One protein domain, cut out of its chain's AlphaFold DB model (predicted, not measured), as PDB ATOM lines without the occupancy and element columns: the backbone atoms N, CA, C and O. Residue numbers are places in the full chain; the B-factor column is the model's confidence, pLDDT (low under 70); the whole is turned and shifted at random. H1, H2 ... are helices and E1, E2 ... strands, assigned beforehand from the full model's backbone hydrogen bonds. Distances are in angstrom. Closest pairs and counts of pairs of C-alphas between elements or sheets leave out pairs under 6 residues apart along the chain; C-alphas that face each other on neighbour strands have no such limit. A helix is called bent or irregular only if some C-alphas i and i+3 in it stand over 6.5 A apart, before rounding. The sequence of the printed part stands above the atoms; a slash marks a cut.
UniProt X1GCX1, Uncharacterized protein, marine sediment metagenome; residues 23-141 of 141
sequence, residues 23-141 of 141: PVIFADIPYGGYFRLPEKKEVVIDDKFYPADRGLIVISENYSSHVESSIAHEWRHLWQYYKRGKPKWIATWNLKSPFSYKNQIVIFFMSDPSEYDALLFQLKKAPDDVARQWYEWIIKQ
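Overview. This is residues 23 to 141 of the 141 residues of an uncharacterized protein of marine sediment metagenome (UniProt X1GCX1). A small three-stranded sheet, E1 E5 E2, has the long helix H1 over one face, and on the other side of H1 a cluster of three crossing helices follows, with H3 next to H1 and H2 and H4 beyond. The hairpin E3 and E4 lies at the far end past the sheet, and the long link of residues 85 to 100 loops round from H1 to H2. The 119 printed residues hold five named strands and then four named helices, E1 E2 E3 E4 E5 H1 H2 H3 H4, of mixed class; the order across the mixed sheet is E1, E5, E2, and E3 and E4 are antiparallel. The whole is compact, with a radius of gyration of the C-alphas of 14.4 A and spans of 43 by 31 by 29 A.

Arrangement. In the sheet, E5, residues 56 to 60, is the inner strand. E1, residues 24 to 27, is parallel to it, with N 25 and O 57 at 2.9 A. E2, residues 33 to 36, is antiparallel to E5, with N 36 and O 56 at 2.8 A. H1, residues 64 to 84, is on this sheet, forming two layers, a helix on one face of a sheet. Its height over the sheet is 8.0 A, and it lies over E5 and E2, running along the strands at 23 degrees to E2 on the local plane; the closest C-alphas of H1 and E2 are those of Glu 74 and Phe 35, 5.5 A apart. H1 is irregular, with C-alphas 65 and 68 8.5 A apart, and has a kink of 25 degrees near residue 71. E3, residues 42 to 45, and E4, residues 48 to 51, form a hairpin, with N 50 and O 43 at 2.9 A; both are apart from H1. The hub is H3, residues 113 to 125. It touches H1 at a steep tilt of 52 degrees, opposite ways, closest at the C-alphas of Gln 122 and Ala 72, 4.8 A. With residues 119 to 123 alone it touches H4, residues 129 to 139, closest at the C-alphas of Leu 123 and Ala 131, 6.4 A. H2, residues 101 to 111, touches H3 only at the corner, closest at the C-alphas of Phe 109 and Tyr 116, 4.9 A. H2 touches H4 at a steep tilt of 66 degrees, closest at the C-alphas of Val 106 and Ile 138, 5.3 A. Every O i to N i+4 pair is within hydrogen-bond range in H2, H3 and H4, and 15 of 17 in H1.

Along the chain. E5 is 13.2 A long from first to last C-alpha, H1 30.5 A and H3 18.3 A. E1 begins at C-alpha 24, (17.016, 15.013, -56.151), H1 begins at C-alpha 64, (11.244, 11.831, -44.159), and H4 ends at C-alpha 139, (25.832, 29.800, -30.414).

Size, cuts and confidence. The two C-alphas farthest apart are those of Asp 47 and Gln 141, 44.3 A. The printed part has no cut. The link from H1 to H2, 16 residues, is long; the other links are tight. Mean pLDDT of the printed part is 88.1, and residues 87 to 93 and residue 95 are under 70.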
ATOM      1  N   PRO A  23      19.244  17.032 -59.975       90.75
ATOM      2  CA  PRO A  23      18.275  16.011 -59.621       90.75
ATOM      3  C   PRO A  23      18.329  15.741 -58.112       90.75
ATOM      4  O   PRO A  23      19.395  15.789 -57.491       90.75
ATOM      5  N   VAL A  24      17.165  15.458 -57.536       92.00
ATOM      6  CA  VAL A  24      17.016  15.013 -56.151       92.00
ATOM      7  C   VAL A  24      16.443  13.610 -56.197       92.00
ATOM      8  O   VAL A  24      15.432  13.383 -56.866       92.00
ATOM      9  N   ILE A  25      17.091  12.675 -55.516       93.25
ATOM     10  CA  ILE A  25      16.631  11.290 -55.425       93.25
ATOM     11  C   ILE A  25      16.558  10.852 -53.969       93.25
ATOM     12  O   ILE A  25      17.210  11.432 -53.101       93.25
ATOM     13  N   PHE A  26      15.784   9.802 -53.735       92.19
ATOM     14  CA  PHE A  26      15.647   9.161 -52.438       92.19
ATOM     15  C   PHE A  26      16.301   7.782 -52.496       92.19
ATOM     16  O   PHE A  26      16.175   7.100 -53.515       92.19
ATOM     17  N   ALA A  27      17.059   7.438 -51.456       90.94
ATOM     18  CA  ALA A  27      17.758   6.161 -51.333       90.94
ATOM     19  C   ALA A  27      17.859   5.730 -49.860       90.94
ATOM     20  O   ALA A  27      17.777   6.564 -48.951       90.94
ATOM     21  N   ASP A  28      18.083   4.439 -49.617       90.50
ATOM     22  CA  ASP A  28      18.323   3.908 -48.272       90.50
ATOM     23  C   ASP A  28      19.770   4.193 -47.835       90.50
ATOM     24  O   ASP A  28      20.715   3.489 -48.195       90.50
ATOM     25  N   ILE A  29      19.964   5.292 -47.097       86.94
ATOM     26  CA  ILE A  29      21.285   5.756 -46.645       86.94
ATOM     27  C   ILE A  29      21.283   6.067 -45.137       86.94
ATOM     28  O   ILE A  29      20.261   6.508 -44.601       86.94
ATOM     29  N   PRO A  30      22.429   5.907 -44.439       82.62
ATOM     30  CA  PRO A  30      22.509   6.027 -42.978       82.62
ATOM     31  C   PRO A  30      22.641   7.474 -42.455       82.62
ATOM     32  O   PRO A  30      22.935   7.677 -41.278       82.62
ATOM     33  N   TYR A  31      22.461   8.481 -43.312       83.62
ATOM     34  CA  TYR A  31      22.583   9.911 -42.993       83.62
ATOM     35  C   TYR A  31      21.351  10.668 -43.502       83.62
ATOM     36  O   TYR A  31      20.567  10.092 -44.238       83.62
ATOM     37  N   GLY A  32      21.181  11.954 -43.168       86.12
ATOM     38  CA  GLY A  32      20.044  12.745 -43.674       86.12
ATOM     39  C   GLY A  32      20.068  12.947 -45.197       86.12
ATOM     40  O   GLY A  32      19.042  12.836 -45.866       86.12
ATOM     41  N   GLY A  33      21.257  13.166 -45.756       91.25
ATOM     42  CA  GLY A  33      21.481  13.328 -47.186       91.25
ATOM     43  C   GLY A  33      22.968  13.414 -47.522       91.25
ATOM     44  O   GLY A  33      23.816  13.359 -46.631       91.25
ATOM     45  N   TYR A  34      23.276  13.492 -48.814       91.75
ATOM     46  CA  TYR A  34      24.573  13.928 -49.327       91.75
ATOM     47  C   TYR A  34      24.433  14.491 -50.746       91.75
ATOM     48  O   TYR A  34      23.507  14.148 -51.489       91.75
ATOM     49  N   PHE A  35      25.413  15.281 -51.179       90.94
ATOM     50  CA  PHE A  35      25.558  15.708 -52.570       90.94
ATOM     51  C   PHE A  35      26.661  14.935 -53.318       90.94
ATOM     52  O   PHE A  35      27.660  14.482 -52.755       90.94
ATOM     53  N   ARG A  36      26.506  14.793 -54.638       90.50
ATOM     54  CA  ARG A  36      27.566  14.386 -55.573       90.50
ATOM     55  C   ARG A  36      27.904  15.549 -56.486       90.50
ATOM     56  O   ARG A  36      27.013  16.194 -57.032       90.50
ATOM     57  N   LEU A  37      29.196  15.771 -56.688       89.44
ATOM     58  CA  LEU A  37      29.704  16.760 -57.632       89.44
ATOM     59  C   LEU A  37      29.481  16.320 -59.093       89.44
ATOM     60  O   LEU A  37      29.500  15.115 -59.366       89.44
ATOM     61  N   PRO A  38      29.355  17.267 -60.046       88.88
ATOM     62  CA  PRO A  38      29.233  16.997 -61.483       88.88
ATOM     63  C   PRO A  38      30.541  16.533 -62.143       88.88
ATOM     64  O   PRO A  38      30.998  17.091 -63.137       88.88
ATOM     65  N   GLU A  39      31.198  15.523 -61.575       86.12
ATOM     66  CA  GLU A  39      32.448  14.963 -62.110       86.12
ATOM     67  C   GLU A  39      32.201  13.851 -63.135       86.12
ATOM     68  O   GLU A  39      33.072  13.533 -63.945       86.12
ATOM     69  N   LYS A  40      31.007  13.253 -63.099       85.69
ATOM     70  CA  LYS A  40      30.554  12.203 -64.011       85.69
ATOM     71  C   LYS A  40      29.212  12.608 -64.604       85.69
ATOM     72  O   LYS A  40      28.421  13.271 -63.943       85.69
ATOM     73  N   LYS A  41      28.941  12.174 -65.838       89.81
ATOM     74  CA  LYS A  41      27.629  12.392 -66.471       89.81
ATOM     75  C   LYS A  41      26.516  11.630 -65.755       89.81
ATOM     76  O   LYS A  41      25.393  12.114 -65.714       89.81
ATOM     77  N   GLU A  42      26.839  10.466 -65.193       92.44
ATOM     78  CA  GLU A  42      25.883   9.557 -64.565       92.44
ATOM     79  C   GLU A  42      26.509   8.864 -63.347       92.44
ATOM     80  O   GLU A  42      27.731   8.680 -63.276       92.44
ATOM     81  N   VAL A  43      25.665   8.468 -62.394       92.31
ATOM     82  CA  VAL A  43      26.037   7.658 -61.224       92.31
ATOM     83  C   VAL A  43      25.047   6.515 -61.023       92.31
ATOM     84  O   VAL A  43      23.879   6.636 -61.389       92.31
ATOM     85  N   VAL A  44      25.526   5.420 -60.429       92.25
ATOM     86  CA  VAL A  44      24.702   4.263 -60.063       92.25
ATOM     87  C   VAL A  44      24.424   4.297 -58.567       92.25
ATOM     88  O   VAL A  44      25.364   4.382 -57.774       92.25
ATOM     89  N   ILE A  45      23.147   4.258 -58.202       88.56
ATOM     90  CA  ILE A  45      22.650   4.168 -56.824       88.56
ATOM     91  C   ILE A  45      21.509   3.151 -56.853       88.56
ATOM     92  O   ILE A  45      20.625   3.268 -57.700       88.56
ATOM     93  N   ASP A  46      21.574   2.129 -55.999       87.12
ATOM     94  CA  ASP A  46      20.596   1.030 -55.931       87.12
ATOM     95  C   ASP A  46      20.276   0.411 -57.306       87.12
ATOM     96  O   ASP A  46      19.120   0.311 -57.719       87.12
ATOM     97  N   ASP A  47      21.332   0.068 -58.054       89.69
ATOM     98  CA  ASP A  47      21.286  -0.508 -59.410       89.69
ATOM     99  C   ASP A  47      20.558   0.345 -60.472       89.69
ATOM    100  O   ASP A  47      20.284  -0.119 -61.583       89.69
ATOM    101  N   LYS A  48      20.282   1.620 -60.176       91.06
ATOM    102  CA  LYS A  48      19.662   2.580 -61.098       91.06
ATOM    103  C   LYS A  48      20.644   3.668 -61.511       91.06
ATOM    104  O   LYS A  48      21.454   4.138 -60.714       91.06
ATOM    105  N   PHE A  49      20.538   4.091 -62.768       92.62
ATOM    106  CA  PHE A  49      21.342   5.171 -63.333       92.62
ATOM    107  C   PHE A  49      20.645   6.516 -63.154       92.62
ATOM    108  O   PHE A  49      19.478   6.673 -63.519       92.62
ATOM    109  N   TYR A  50      21.388   7.494 -62.644       92.38
ATOM    110  CA  TYR A  50      20.913   8.860 -62.462       92.38
ATOM    111  C   TYR A  50      21.839   9.857 -63.155       92.38
ATOM    112  O   TYR A  50      23.063   9.721 -63.036       92.38
ATOM    113  N   PRO A  51      21.290  10.883 -63.832       91.44
ATOM    114  CA  PRO A  51      22.099  11.967 -64.365       91.44
ATOM    115  C   PRO A  51      22.769  12.725 -63.214       91.44
ATOM    116  O   PRO A  51      22.143  13.032 -62.202       91.44
ATOM    117  N   ALA A  52      24.054  13.014 -63.376       90.00
ATOM    118  CA  ALA A  52      24.876  13.722 -62.400       90.00
ATOM    119  C   ALA A  52      25.695  14.851 -63.044       90.00
ATOM    120  O   ALA A  52      26.511  15.474 -62.374       90.00
ATOM    121  N   ASP A  53      25.443  15.179 -64.316       87.44
ATOM    122  CA  ASP A  53      26.088  16.265 -65.069       87.44
ATOM    123  C   ASP A  53      25.924  17.653 -64.413       87.44
ATOM    124  O   ASP A  53      26.681  18.580 -64.704       87.44
ATOM    125  N   ARG A  54      24.961  17.784 -63.494       87.00
ATOM    126  CA  ARG A  54      24.621  19.006 -62.739       87.00
ATOM    127  C   ARG A  54      24.854  18.863 -61.232       87.00
ATOM    128  O   ARG A  54      24.392  19.685 -60.445       87.00
ATOM    129  N   GLY A  55      25.537  17.795 -60.834       90.88
ATOM    130  CA  GLY A  55      25.531  17.284 -59.477       90.88
ATOM    131  C   GLY A  55      24.256  16.490 -59.207       90.88
ATOM    132  O   GLY A  55      23.369  16.411 -60.054       90.88
ATOM    133  N   LEU A  56      24.184  15.880 -58.032       92.88
ATOM    134  CA  LEU A  56      23.047  15.075 -57.589       92.88
ATOM    135  C   LEU A  56      22.881  15.261 -56.086       92.88
ATOM    136  O   LEU A  56      23.876  15.236 -55.365       92.88
ATOM    137  N   ILE A  57      21.649  15.417 -55.616       93.56
ATOM    138  CA  ILE A  57      21.322  15.383 -54.190       93.56
ATOM    139  C   ILE A  57      20.647  14.047 -53.897       93.56
ATOM    140  O   ILE A  57      19.700  13.659 -54.583       93.56
ATOM    141  N   VAL A  58      21.140  13.350 -52.882       92.62
ATOM    142  CA  VAL A  58      20.601  12.073 -52.417       92.62
ATOM    143  C   VAL A  58      20.094  12.277 -51.002       92.62
ATOM    144  O   VAL A  58      20.853  12.698 -50.134       92.62
ATOM    145  N   ILE A  59      18.814  12.003 -50.781       93.62
ATOM    146  CA  ILE A  59      18.149  12.145 -49.486       93.62
ATOM    147  C   ILE A  59      17.772  10.767 -48.966       93.62
ATOM    148  O   ILE A  59      17.401   9.883 -49.738       93.62
ATOM    149  N   SER A  60      17.861  10.578 -47.655       91.12
ATOM    150  CA  SER A  60      17.457   9.315 -47.050       91.12
ATOM    151  C   SER A  60      15.952   9.120 -47.070       91.12
ATOM    152  O   SER A  60      15.194   9.993 -46.646       91.12
ATOM    153  N   GLU A  61      15.526   7.930 -47.481       89.25
ATOM    154  CA  GLU A  61      14.139   7.479 -47.334       89.25
ATOM    155  C   GLU A  61      13.717   7.378 -45.859       89.25
ATOM    156  O   GLU A  61      12.543   7.550 -45.530       89.25
ATOM    157  N   ASN A  62      14.682   7.183 -44.954       84.81
ATOM    158  CA  ASN A  62      14.436   6.975 -43.528       84.81
ATOM    159  C   ASN A  62      14.291   8.283 -42.727       84.81
ATOM    160  O   ASN A  62      13.847   8.247 -41.580       84.81
ATOM    161  N   TYR A  63      14.641   9.439 -43.305       76.44
ATOM    162  CA  TYR A  63      14.605  10.755 -42.641       76.44
ATOM    163  C   TYR A  63      13.539  11.684 -43.249       76.44
ATOM    164  O   TYR A  63      13.784  12.851 -43.562       76.44
ATOM    165  N   SER A  64      12.317  11.168 -43.404       70.75
ATOM    166  CA  SER A  64      11.244  11.831 -44.159       70.75
ATOM    167  C   SER A  64      10.729  13.150 -43.558       70.75
ATOM    168  O   SER A  64      10.113  13.937 -44.274       70.75
ATOM    169  N   SER A  65      10.948  13.425 -42.266       79.06
ATOM    170  CA  SER A  65      10.458  14.649 -41.604       79.06
ATOM    171  C   SER A  65      11.290  15.904 -41.889       79.06
ATOM    172  O   SER A  65      10.820  17.003 -41.614       79.06
ATOM    173  N   HIS A  66      12.489  15.759 -42.467       87.06
ATOM    174  CA  HIS A  66      13.445  16.861 -42.659       87.06
ATOM    175  C   HIS A  66      13.916  17.001 -44.114       87.06
ATOM    176  O   HIS A  66      14.944  17.613 -44.382       87.06
ATOM    177  N   VAL A  67      13.164  16.456 -45.077       90.38
ATOM    178  CA  VAL A  67      13.592  16.359 -46.486       90.38
ATOM    179  C   VAL A  67      13.943  17.722 -47.091       90.38
ATOM    180  O   VAL A  67      15.014  17.869 -47.671       90.38
ATOM    181  N   GLU A  68      13.086  18.739 -46.946       90.81
ATOM    182  CA  GLU A  68      13.357  20.084 -47.493       90.81
ATOM    183  C   GLU A  68      14.609  20.717 -46.884       90.81
ATOM    184  O   GLU A  68      15.404  21.349 -47.579       90.81
ATOM    185  N   SER A  69      14.768  20.513 -45.579       91.81
ATOM    186  CA  SER A  69      15.872  21.003 -44.765       91.81
ATOM    187  C   SER A  69      17.195  20.367 -45.212       91.81
ATOM    188  O   SER A  69      18.153  21.076 -45.523       91.81
ATOM    189  N   SER A  70      17.215  19.043 -45.397       93.06
ATOM    190  CA  SER A  70      18.357  18.321 -45.966       93.06
ATOM    191  C   SER A  70      18.661  18.756 -47.400       93.06
ATOM    192  O   SER A  70      19.810  19.032 -47.722       93.06
ATOM    193  N   ILE A  71      17.653  18.923 -48.263       93.25
ATOM    194  CA  ILE A  71      17.870  19.418 -49.634       93.25
ATOM    195  C   ILE A  71      18.477  20.824 -49.627       93.25
ATOM    196  O   ILE A  71      19.344  21.112 -50.451       93.25
ATOM    197  N   ALA A  72      18.059  21.702 -48.711       92.62
ATOM    198  CA  ALA A  72      18.643  23.032 -48.571       92.62
ATOM    199  C   ALA A  72      20.117  22.994 -48.167       92.62
ATOM    200  O   ALA A  72      20.915  23.730 -48.757       92.62
ATOM    201  N   HIS A  73      20.471  22.115 -47.230       94.31
ATOM    202  CA  HIS A  73      21.853  21.871 -46.819       94.31
ATOM    203  C   HIS A  73      22.706  21.368 -47.994       94.31
ATOM    204  O   HIS A  73      23.655  22.032 -48.415       94.31
ATOM    205  N   GLU A  74      22.292  20.265 -48.623       93.69
ATOM    206  CA  GLU A  74      23.039  19.626 -49.714       93.69
ATOM    207  C   GLU A  74      23.141  20.508 -50.965       93.69
ATOM    208  O   GLU A  74      24.185  20.584 -51.623       93.69
ATOM    209  N   TRP A  75      22.076  21.242 -51.298       92.75
ATOM    210  CA  TRP A  75      22.122  22.193 -52.405       92.75
ATOM    211  C   TRP A  75      23.118  23.318 -52.141       92.75
ATOM    212  O   TRP A  75      23.795  23.772 -53.070       92.75
ATOM    213  N   ARG A  76      23.238  23.779 -50.890       92.62
ATOM    214  CA  ARG A  76      24.186  24.844 -50.564       92.62
ATOM    215  C   ARG A  76      25.620  24.398 -50.819       92.62
ATOM    216  O   ARG A  76      26.395  25.207 -51.328       92.62
ATOM    217  N   HIS A  77      25.955  23.133 -50.594       91.62
ATOM    218  CA  HIS A  77      27.266  22.601 -50.962       91.62
ATOM    219  C   HIS A  77      27.517  22.586 -52.472       91.62
ATOM    220  O   HIS A  77      28.584  23.004 -52.928       91.62
ATOM    221  N   LEU A  78      26.521  22.205 -53.278       90.12
ATOM    222  CA  LEU A  78      26.622  22.324 -54.738       90.12
ATOM    223  C   LEU A  78      26.796  23.783 -55.172       90.12
ATOM    224  O   LEU A  78      27.638  24.085 -56.018       90.12
ATOM    225  N   TRP A  79      26.061  24.712 -54.559       90.56
ATOM    226  CA  TRP A  79      26.233  26.144 -54.803       90.56
ATOM    227  C   TRP A  79      27.652  26.612 -54.459       90.56
ATOM    228  O   TRP A  79      28.285  27.305 -55.258       90.56
ATOM    229  N   GLN A  80      28.177  26.209 -53.298       89.50
ATOM    230  CA  GLN A  80      29.542  26.526 -52.879       89.50
ATOM    231  C   GLN A  80      30.552  25.994 -53.898       89.50
ATOM    232  O   GLN A  80      31.452  26.737 -54.285       89.50
ATOM    233  N   TYR A  81      30.354  24.770 -54.400       88.88
ATOM    234  CA  TYR A  81      31.176  24.184 -55.455       88.88
ATOM    235  C   TYR A  81      31.152  25.011 -56.745       88.88
ATOM    236  O   TYR A  81      32.204  25.395 -57.256       88.88
ATOM    237  N   TYR A  82      29.969  25.353 -57.256       86.69
ATOM    238  CA  TYR A  82      29.850  26.141 -58.486       86.69
ATOM    239  C   TYR A  82      30.468  27.540 -58.367       86.69
ATOM    240  O   TYR A  82      30.954  28.079 -59.359       86.69
ATOM    241  N   LYS A  83      30.461  28.145 -57.172       87.38
ATOM    242  CA  LYS A  83      31.017  29.490 -56.952       87.38
ATOM    243  C   LYS A  83      32.497  29.504 -56.590       87.38
ATOM    244  O   LYS A  83      33.171  30.484 -56.892       87.38
ATOM    245  N   ARG A  84      32.983  28.480 -55.887       86.44
ATOM    246  CA  ARG A  84      34.315  28.475 -55.257       86.44
ATOM    247  C   ARG A  84      35.226  27.350 -55.762       86.44
ATOM    248  O   ARG A  84      36.406  27.350 -55.426       86.44
ATOM    249  N   GLY A  85      34.716  26.431 -56.581       83.94
ATOM    250  CA  GLY A  85      35.426  25.235 -57.037       83.94
ATOM    251  C   GLY A  85      35.347  24.077 -56.035       83.94
ATOM    252  O   GLY A  85      34.566  24.113 -55.086       83.94
ATOM    253  N   LYS A  86      36.156  23.026 -56.251       73.25
ATOM    254  CA  LYS A  86      36.187  21.845 -55.367       73.25
ATOM    255  C   LYS A  86      36.454  22.265 -53.916       73.25
ATOM    256  O   LYS A  86      37.464  22.934 -53.677       73.25
ATOM    257  N   PRO A  87      35.600  21.871 -52.953       67.50
ATOM    258  CA  PRO A  87      35.903  22.097 -51.550       67.50
ATOM    259  C   PRO A  87      37.224  21.399 -51.208       67.50
ATOM    260  O   PRO A  87      37.468  20.265 -51.619       67.50
ATOM    261  N   LYS A  88      38.114  22.103 -50.494       61.47
ATOM    262  CA  LYS A  88      39.407  21.543 -50.061       61.47
ATOM    263  C   LYS A  88      39.232  20.436 -49.018       61.47
ATOM    264  O   LYS A  88      40.115  19.597 -48.881       61.47
ATOM    265  N   TRP A  89      38.103  20.453 -48.318       58.31
ATOM    266  CA  TRP A  89      37.716  19.508 -47.285       58.31
ATOM    267  C   TRP A  89      36.217  19.261 -47.425       58.31
ATOM    268  O   TRP A  89      35.463  20.206 -47.622       58.31
ATOM    269  N   ILE A  90      35.813  17.995 -47.393       62.91
ATOM    270  CA  ILE A  90      34.427  17.610 -47.137       62.91
ATOM    271  C   ILE A  90      34.474  17.073 -45.716       62.91
ATOM    272  O   ILE A  90      35.115  16.041 -45.480       62.91
ATOM    273  N   ALA A  91      33.902  17.806 -44.762       65.00
ATOM    274  CA  ALA A  91      33.803  17.321 -43.397       65.00
ATOM    275  C   ALA A  91      33.092  15.961 -43.414       65.00
ATOM    276  O   ALA A  91      32.015  15.800 -43.980       65.00
ATOM    277  N   THR A  92      33.721  14.945 -42.827       66.25
ATOM    278  CA  THR A  92      33.098  13.627 -42.687       66.25
ATOM    279  C   THR A  92      32.593  13.483 -41.267       66.25
ATOM    280  O   THR A  92      33.336  13.658 -40.300       66.25
ATOM    281  N   TRP A  93      31.306  13.176 -41.133       68.69
ATOM    282  CA  TRP A  93      30.705  12.923 -39.835       68.69
ATOM    283  C   TRP A  93      31.264  11.623 -39.239       68.69
ATOM    284  O   TRP A  93      31.018  10.526 -39.749       68.69
ATOM    285  N   ASN A  94      32.028  11.728 -38.149       71.69
ATOM    286  CA  ASN A  94      32.603  10.563 -37.484       71.69
ATOM    287  C   ASN A  94      31.605   9.938 -36.497       71.69
ATOM    288  O   ASN A  94      31.609  10.255 -35.308       71.69
ATOM    289  N   LEU A  95      30.818   8.972 -36.983       65.88
ATOM    290  CA  LEU A  95      29.855   8.200 -36.182       65.88
ATOM    291  C   LEU A  95      30.470   7.445 -34.985       65.88
ATOM    292  O   LEU A  95      29.734   7.008 -34.107       65.88
ATOM    293  N   LYS A  96      31.797   7.262 -34.937       74.12
ATOM    294  CA  LYS A  96      32.510   6.550 -33.856       74.12
ATOM    295  C   LYS A  96      33.151   7.490 -32.832       74.12
ATOM    296  O   LYS A  96      33.982   7.060 -32.034       74.12
ATOM    297  N   SER A  97      32.824   8.775 -32.883       77.12
ATOM    298  CA  SER A  97      33.372   9.767 -31.967       77.12
ATOM    299  C   SER A  97      32.977   9.476 -30.508       77.12
ATOM    300  O   SER A  97      31.810   9.182 -30.247       77.12
ATOM    301  N   PRO A  98      33.907   9.593 -29.536       83.75
ATOM    302  CA  PRO A  98      33.596   9.428 -28.114       83.75
ATOM    303  C   PRO A  98      32.813  10.619 -27.531       83.75
ATOM    304  O   PRO A  98      32.408  10.586 -26.371       83.75
ATOM    305  N   PHE A  99      32.631  11.697 -28.299       85.31
ATOM    306  CA  PHE A  99      31.915  12.887 -27.851       85.31
ATOM    307  C   PHE A  99      30.398  12.668 -27.837       85.31
ATOM    308  O   PHE A  99      29.859  11.882 -28.612       85.31
ATOM    309  N   SER A 100      29.684  13.418 -26.991       89.69
ATOM    310  CA  SER A 100      28.218  13.462 -27.042       89.69
ATOM    311  C   SER A 100      27.739  13.948 -28.413       89.69
ATOM    312  O   SER A 100      28.428  14.729 -29.068       89.69
ATOM    313  N   TYR A 101      26.537  13.544 -28.833       88.69
ATOM    314  CA  TYR A 101      25.959  13.975 -30.111       88.69
ATOM    315  C   TYR A 101      25.971  15.506 -30.281       88.69
ATOM    316  O   TYR A 101      26.425  16.010 -31.305       88.69
ATOM    317  N   LYS A 102      25.593  16.254 -29.233       91.88
ATOM    318  CA  LYS A 102      25.681  17.723 -29.208       91.88
ATOM    319  C   LYS A 102      27.096  18.223 -29.517       91.88
ATOM    320  O   LYS A 102      27.264  19.102 -30.355       91.88
ATOM    321  N   ASN A 103      28.112  17.668 -28.855       91.31
ATOM    322  CA  ASN A 103      29.496  18.093 -29.062       91.31
ATOM    323  C   ASN A 103      30.002  17.711 -30.456       91.31
ATOM    324  O   ASN A 103      30.747  18.478 -31.054       91.31
ATOM    325  N   GLN A 104      29.571  16.570 -31.002       90.25
ATOM    326  CA  GLN A 104      29.878  16.200 -32.385       90.25
ATOM    327  C   GLN A 104      29.288  17.210 -33.378       90.25
ATOM    328  O   GLN A 104      29.999  17.630 -34.283       90.25
ATOM    329  N   ILE A 105      28.038  17.653 -33.175       90.94
ATOM    330  CA  ILE A 105      27.375  18.661 -34.022       90.94
ATOM    331  C   ILE A 105      28.144  19.978 -33.985       90.94
ATOM    332  O   ILE A 105      28.475  20.536 -35.030       90.94
ATOM    333  N   VAL A 106      28.480  20.443 -32.781       92.44
ATOM    334  CA  VAL A 106      29.266  21.663 -32.593       92.44
ATOM    335  C   VAL A 106      30.612  21.566 -33.314       92.44
ATOM    336  O   VAL A 106      30.946  22.455 -34.093       92.44
ATOM    337  N   ILE A 107      31.363  20.481 -33.098       90.31
ATOM    338  CA  ILE A 107      32.674  20.277 -33.727       90.31
ATOM    339  C   ILE A 107      32.539  20.232 -35.247       90.31
ATOM    340  O   ILE A 107      33.298  20.908 -35.931       90.31
ATOM    341  N   PHE A 108      31.580  19.475 -35.776       90.00
ATOM    342  CA  PHE A 108      31.378  19.310 -37.212       90.00
ATOM    343  C   PHE A 108      31.166  20.658 -37.904       90.00
ATOM    344  O   PHE A 108      31.987  21.051 -38.732       90.00
ATOM    345  N   PHE A 109      30.150  21.417 -37.480       92.38
ATOM    346  CA  PHE A 109      29.831  22.705 -38.092       92.38
ATOM    347  C   PHE A 109      30.901  23.770 -37.842       92.38
ATOM    348  O   PHE A 109      31.112  24.623 -38.693       92.38
ATOM    349  N   MET A 110      31.611  23.738 -36.711       90.69
ATOM    350  CA  MET A 110      32.681  24.709 -36.454       90.69
ATOM    351  C   MET A 110      34.022  24.362 -37.104       90.69
ATOM    352  O   MET A 110      34.851  25.252 -37.291       90.69
ATOM    353  N   SER A 111      34.254  23.094 -37.443       88.50
ATOM    354  CA  SER A 111      35.500  22.653 -38.079       88.50
ATOM    355  C   SER A 111      35.573  22.995 -39.568       88.50
ATOM    356  O   SER A 111      36.674  23.122 -40.105       88.50
ATOM    357  N   ASP A 112      34.423  23.185 -40.222       87.69
ATOM    358  CA  ASP A 112      34.334  23.472 -41.650       87.69
ATOM    359  C   ASP A 112      33.388  24.659 -41.922       87.69
ATOM    360  O   ASP A 112      32.168  24.544 -41.766       87.69
ATOM    361  N   PRO A 113      33.914  25.813 -42.384       89.81
ATOM    362  CA  PRO A 113      33.090  26.967 -42.737       89.81
ATOM    363  C   PRO A 113      32.028  26.682 -43.808       89.81
ATOM    364  O   PRO A 113      31.056  27.433 -43.910       89.81
ATOM    365  N   SER A 114      32.218  25.653 -44.639       90.94
ATOM    366  CA  SER A 114      31.250  25.257 -45.661       90.94
ATOM    367  C   SER A 114      30.018  24.577 -45.057       90.94
ATOM    368  O   SER A 114      28.902  24.903 -45.460       90.94
ATOM    369  N   GLU A 115      30.200  23.741 -44.033       92.69
ATOM    370  CA  GLU A 115      29.111  23.119 -43.272       92.69
ATOM    371  C   GLU A 115      28.318  24.164 -42.490       92.69
ATOM    372  O   GLU A 115      27.088  24.166 -42.514       92.69
ATOM    373  N   TYR A 116      29.001  25.114 -41.838       93.88
ATOM    374  CA  TYR A 116      28.308  26.190 -41.126       93.88
ATOM    375  C   TYR A 116      27.484  27.081 -42.067       93.88
ATOM    376  O   TYR A 116      26.339  27.416 -41.771       93.88
ATOM    377  N   ASP A 117      28.034  27.449 -43.229       93.94
ATOM    378  CA  ASP A 117      27.303  28.213 -44.248       93.94
ATOM    379  C   ASP A 117      26.110  27.423 -44.819       93.94
ATOM    380  O   ASP A 117      25.063  28.018 -45.088       93.94
ATOM    381  N   ALA A 118      26.235  26.100 -44.962       94.00
ATOM    382  CA  ALA A 118      25.138  25.219 -45.356       94.00
ATOM    383  C   ALA A 118      24.020  25.178 -44.301       94.00
ATOM    384  O   ALA A 118      22.865  25.429 -44.655       94.00
ATOM    385  N   LEU A 119      24.361  25.060 -43.014       95.44
ATOM    386  CA  LEU A 119      23.399  25.133 -41.908       95.44
ATOM    387  C   LEU A 119      22.655  26.478 -41.866       95.44
ATOM    388  O   LEU A 119      21.431  26.526 -41.724       95.44
ATOM    389  N   LEU A 120      23.370  27.597 -42.015       95.81
ATOM    390  CA  LEU A 120      22.746  28.925 -42.043       95.81
ATOM    391  C   LEU A 120      21.802  29.088 -43.241       95.81
ATOM    392  O   LEU A 120      20.750  29.727 -43.136       95.81
ATOM    393  N   PHE A 121      22.166  28.522 -44.390       94.19
ATOM    394  CA  PHE A 121      21.320  28.547 -45.574       94.19
ATOM    395  C   PHE A 121      20.069  27.676 -45.400       94.19
ATOM    396  O   PHE A 121      18.970  28.142 -45.708       94.19
ATOM    397  N   GLN A 122      20.222  26.470 -44.851       94.25
ATOM    398  CA  GLN A 122      19.137  25.565 -44.466       94.25
ATOM    399  C   GLN A 122      18.137  26.274 -43.547       94.25
ATOM    400  O   GLN A 122      16.959  26.371 -43.886       94.25
ATOM    401  N   LEU A 123      18.604  26.915 -42.471       94.62
ATOM    402  CA  LEU A 123      17.762  27.712 -41.569       94.62
ATOM    403  C   LEU A 123      17.035  28.869 -42.258       94.62
ATOM    404  O   LEU A 123      15.931  29.245 -41.871       94.62
ATOM    405  N   LYS A 124      17.647  29.474 -43.275       92.94
ATOM    406  CA  LYS A 124      17.033  30.582 -44.007       92.94
ATOM    407  C   LYS A 124      15.953  30.114 -44.985       92.94
ATOM    408  O   LYS A 124      15.043  30.888 -45.281       92.94
ATOM    409  N   LYS A 125      16.098  28.921 -45.564       91.00
ATOM    410  CA  LYS A 125      15.279  28.459 -46.695       91.00
ATOM    411  C   LYS A 125      14.249  27.405 -46.331       91.00
ATOM    412  O   LYS A 125      13.138  27.489 -46.837       91.00
ATOM    413  N   ALA A 126      14.613  26.470 -45.467       91.31
ATOM    414  CA  ALA A 126      13.775  25.364 -45.033       91.31
ATOM    415  C   ALA A 126      14.024  25.094 -43.535       91.31
ATOM    416  O   ALA A 126      14.606  24.072 -43.179       91.31
ATOM    417  N   PRO A 127      13.663  26.040 -42.644       91.56
ATOM    418  CA  PRO A 127      13.945  25.901 -41.223       91.56
ATOM    419  C   PRO A 127      13.109  24.795 -40.583       91.56
ATOM    420  O   PRO A 127      11.878  24.858 -40.589       91.56
ATOM    421  N   ASP A 128      13.774  23.879 -39.891       92.00
ATOM    422  CA  ASP A 128      13.142  22.887 -39.029       92.00
ATOM    423  C   ASP A 128      13.660  22.973 -37.583       92.00
ATOM    424  O   ASP A 128      14.483  23.815 -37.219       92.00
ATOM    425  N   ASP A 129      13.081  22.163 -36.710       94.31
ATOM    426  CA  ASP A 129      13.450  22.032 -35.303       94.31
ATOM    427  C   ASP A 129      14.867  21.476 -35.099       94.31
ATOM    428  O   ASP A 129      15.589  21.982 -34.237       94.31
ATOM    429  N   VAL A 130      15.299  20.513 -35.918       92.50
ATOM    430  CA  VAL A 130      16.646  19.920 -35.846       92.50
ATOM    431  C   VAL A 130      17.737  20.951 -36.159       92.50
ATOM    432  O   VAL A 130      18.644  21.156 -35.352       92.50
ATOM    433  N   ALA A 131      17.625  21.672 -37.276       94.25
ATOM    434  CA  ALA A 131      18.566  22.714 -37.678       94.25
ATOM    435  C   ALA A 131      18.612  23.858 -36.660       94.25
ATOM    436  O   ALA A 131      19.689  24.374 -36.342       94.25
ATOM    437  N   ARG A 132      17.449  24.252 -36.114       96.38
ATOM    438  CA  ARG A 132      17.373  25.269 -35.052       96.38
ATOM    439  C   ARG A 132      18.113  24.802 -33.808       96.38
ATOM    440  O   ARG A 132      18.918  25.559 -33.272       96.38
ATOM    441  N   GLN A 133      17.891  23.562 -33.383       96.25
ATOM    442  CA  GLN A 133      18.569  22.991 -32.225       96.25
ATOM    443  C   GLN A 133      20.090  22.934 -32.425       96.25
ATOM    444  O   GLN A 133      20.836  23.318 -31.524       96.25
ATOM    445  N   TRP A 134      20.562  22.504 -33.597       95.31
ATOM    446  CA  TRP A 134      21.992  22.484 -33.909       95.31
ATOM    447  C   TRP A 134      22.608  23.881 -33.851       95.31
ATOM    448  O   TRP A 134      23.637  24.075 -33.205       95.31
ATOM    449  N   TYR A 135      21.953  24.874 -34.452       96.94
ATOM    450  CA  TYR A 135      22.409  26.261 -34.394       96.94
ATOM    451  C   TYR A 135      22.418  26.821 -32.971       96.94
ATOM    452  O   TYR A 135      23.390  27.456 -32.568       96.94
ATOM    453  N   GLU A 136      21.392  26.524 -32.171       97.25
ATOM    454  CA  GLU A 136      21.371  26.885 -30.755       97.25
ATOM    455  C   GLU A 136      22.540  26.278 -29.976       97.25
ATOM    456  O   GLU A 136      23.131  26.958 -29.136       97.25
ATOM    457  N   TRP A 137      22.888  25.017 -30.237       96.44
ATOM    458  CA  TRP A 137      24.043  24.378 -29.607       96.44
ATOM    459  C   TRP A 137      25.363  25.045 -29.985       96.44
ATOM    460  O   TRP A 137      26.248  25.108 -29.137       96.44
ATOM    461  N   ILE A 138      25.482  25.554 -31.214       94.94
ATOM    462  CA  ILE A 138      26.679  26.251 -31.696       94.94
ATOM    463  C   ILE A 138      26.834  27.618 -31.019       94.94
ATOM    464  O   ILE A 138      27.933  27.932 -30.567       94.94
ATOM    465  N   ILE A 139      25.759  28.416 -30.925       94.44
ATOM    466  CA  ILE A 139      25.832  29.800 -30.414       94.44
ATOM    467  C   ILE A 139      25.828  29.912 -28.882       94.44
ATOM    468  O   ILE A 139      26.240  30.941 -28.357       94.44
ATOM    469  N   LYS A 140      25.335  28.895 -28.159       90.44
ATOM    470  CA  LYS A 140      25.254  28.872 -26.681       90.44
ATOM    471  C   LYS A 140      26.472  28.191 -26.028       90.44
ATOM    472  O   LYS A 140      26.309  27.549 -24.988       90.44
ATOM    473  N   GLN A 141      27.640  28.242 -26.670       72.62
ATOM    474  CA  GLN A 141      28.894  27.748 -26.086       72.62
ATOM    475  C   GLN A 141      29.411  28.655 -24.976       72.62
ATOM    476  O   GLN A 141      29.241  29.888 -25.094       72.62
TER     477      GLN A 141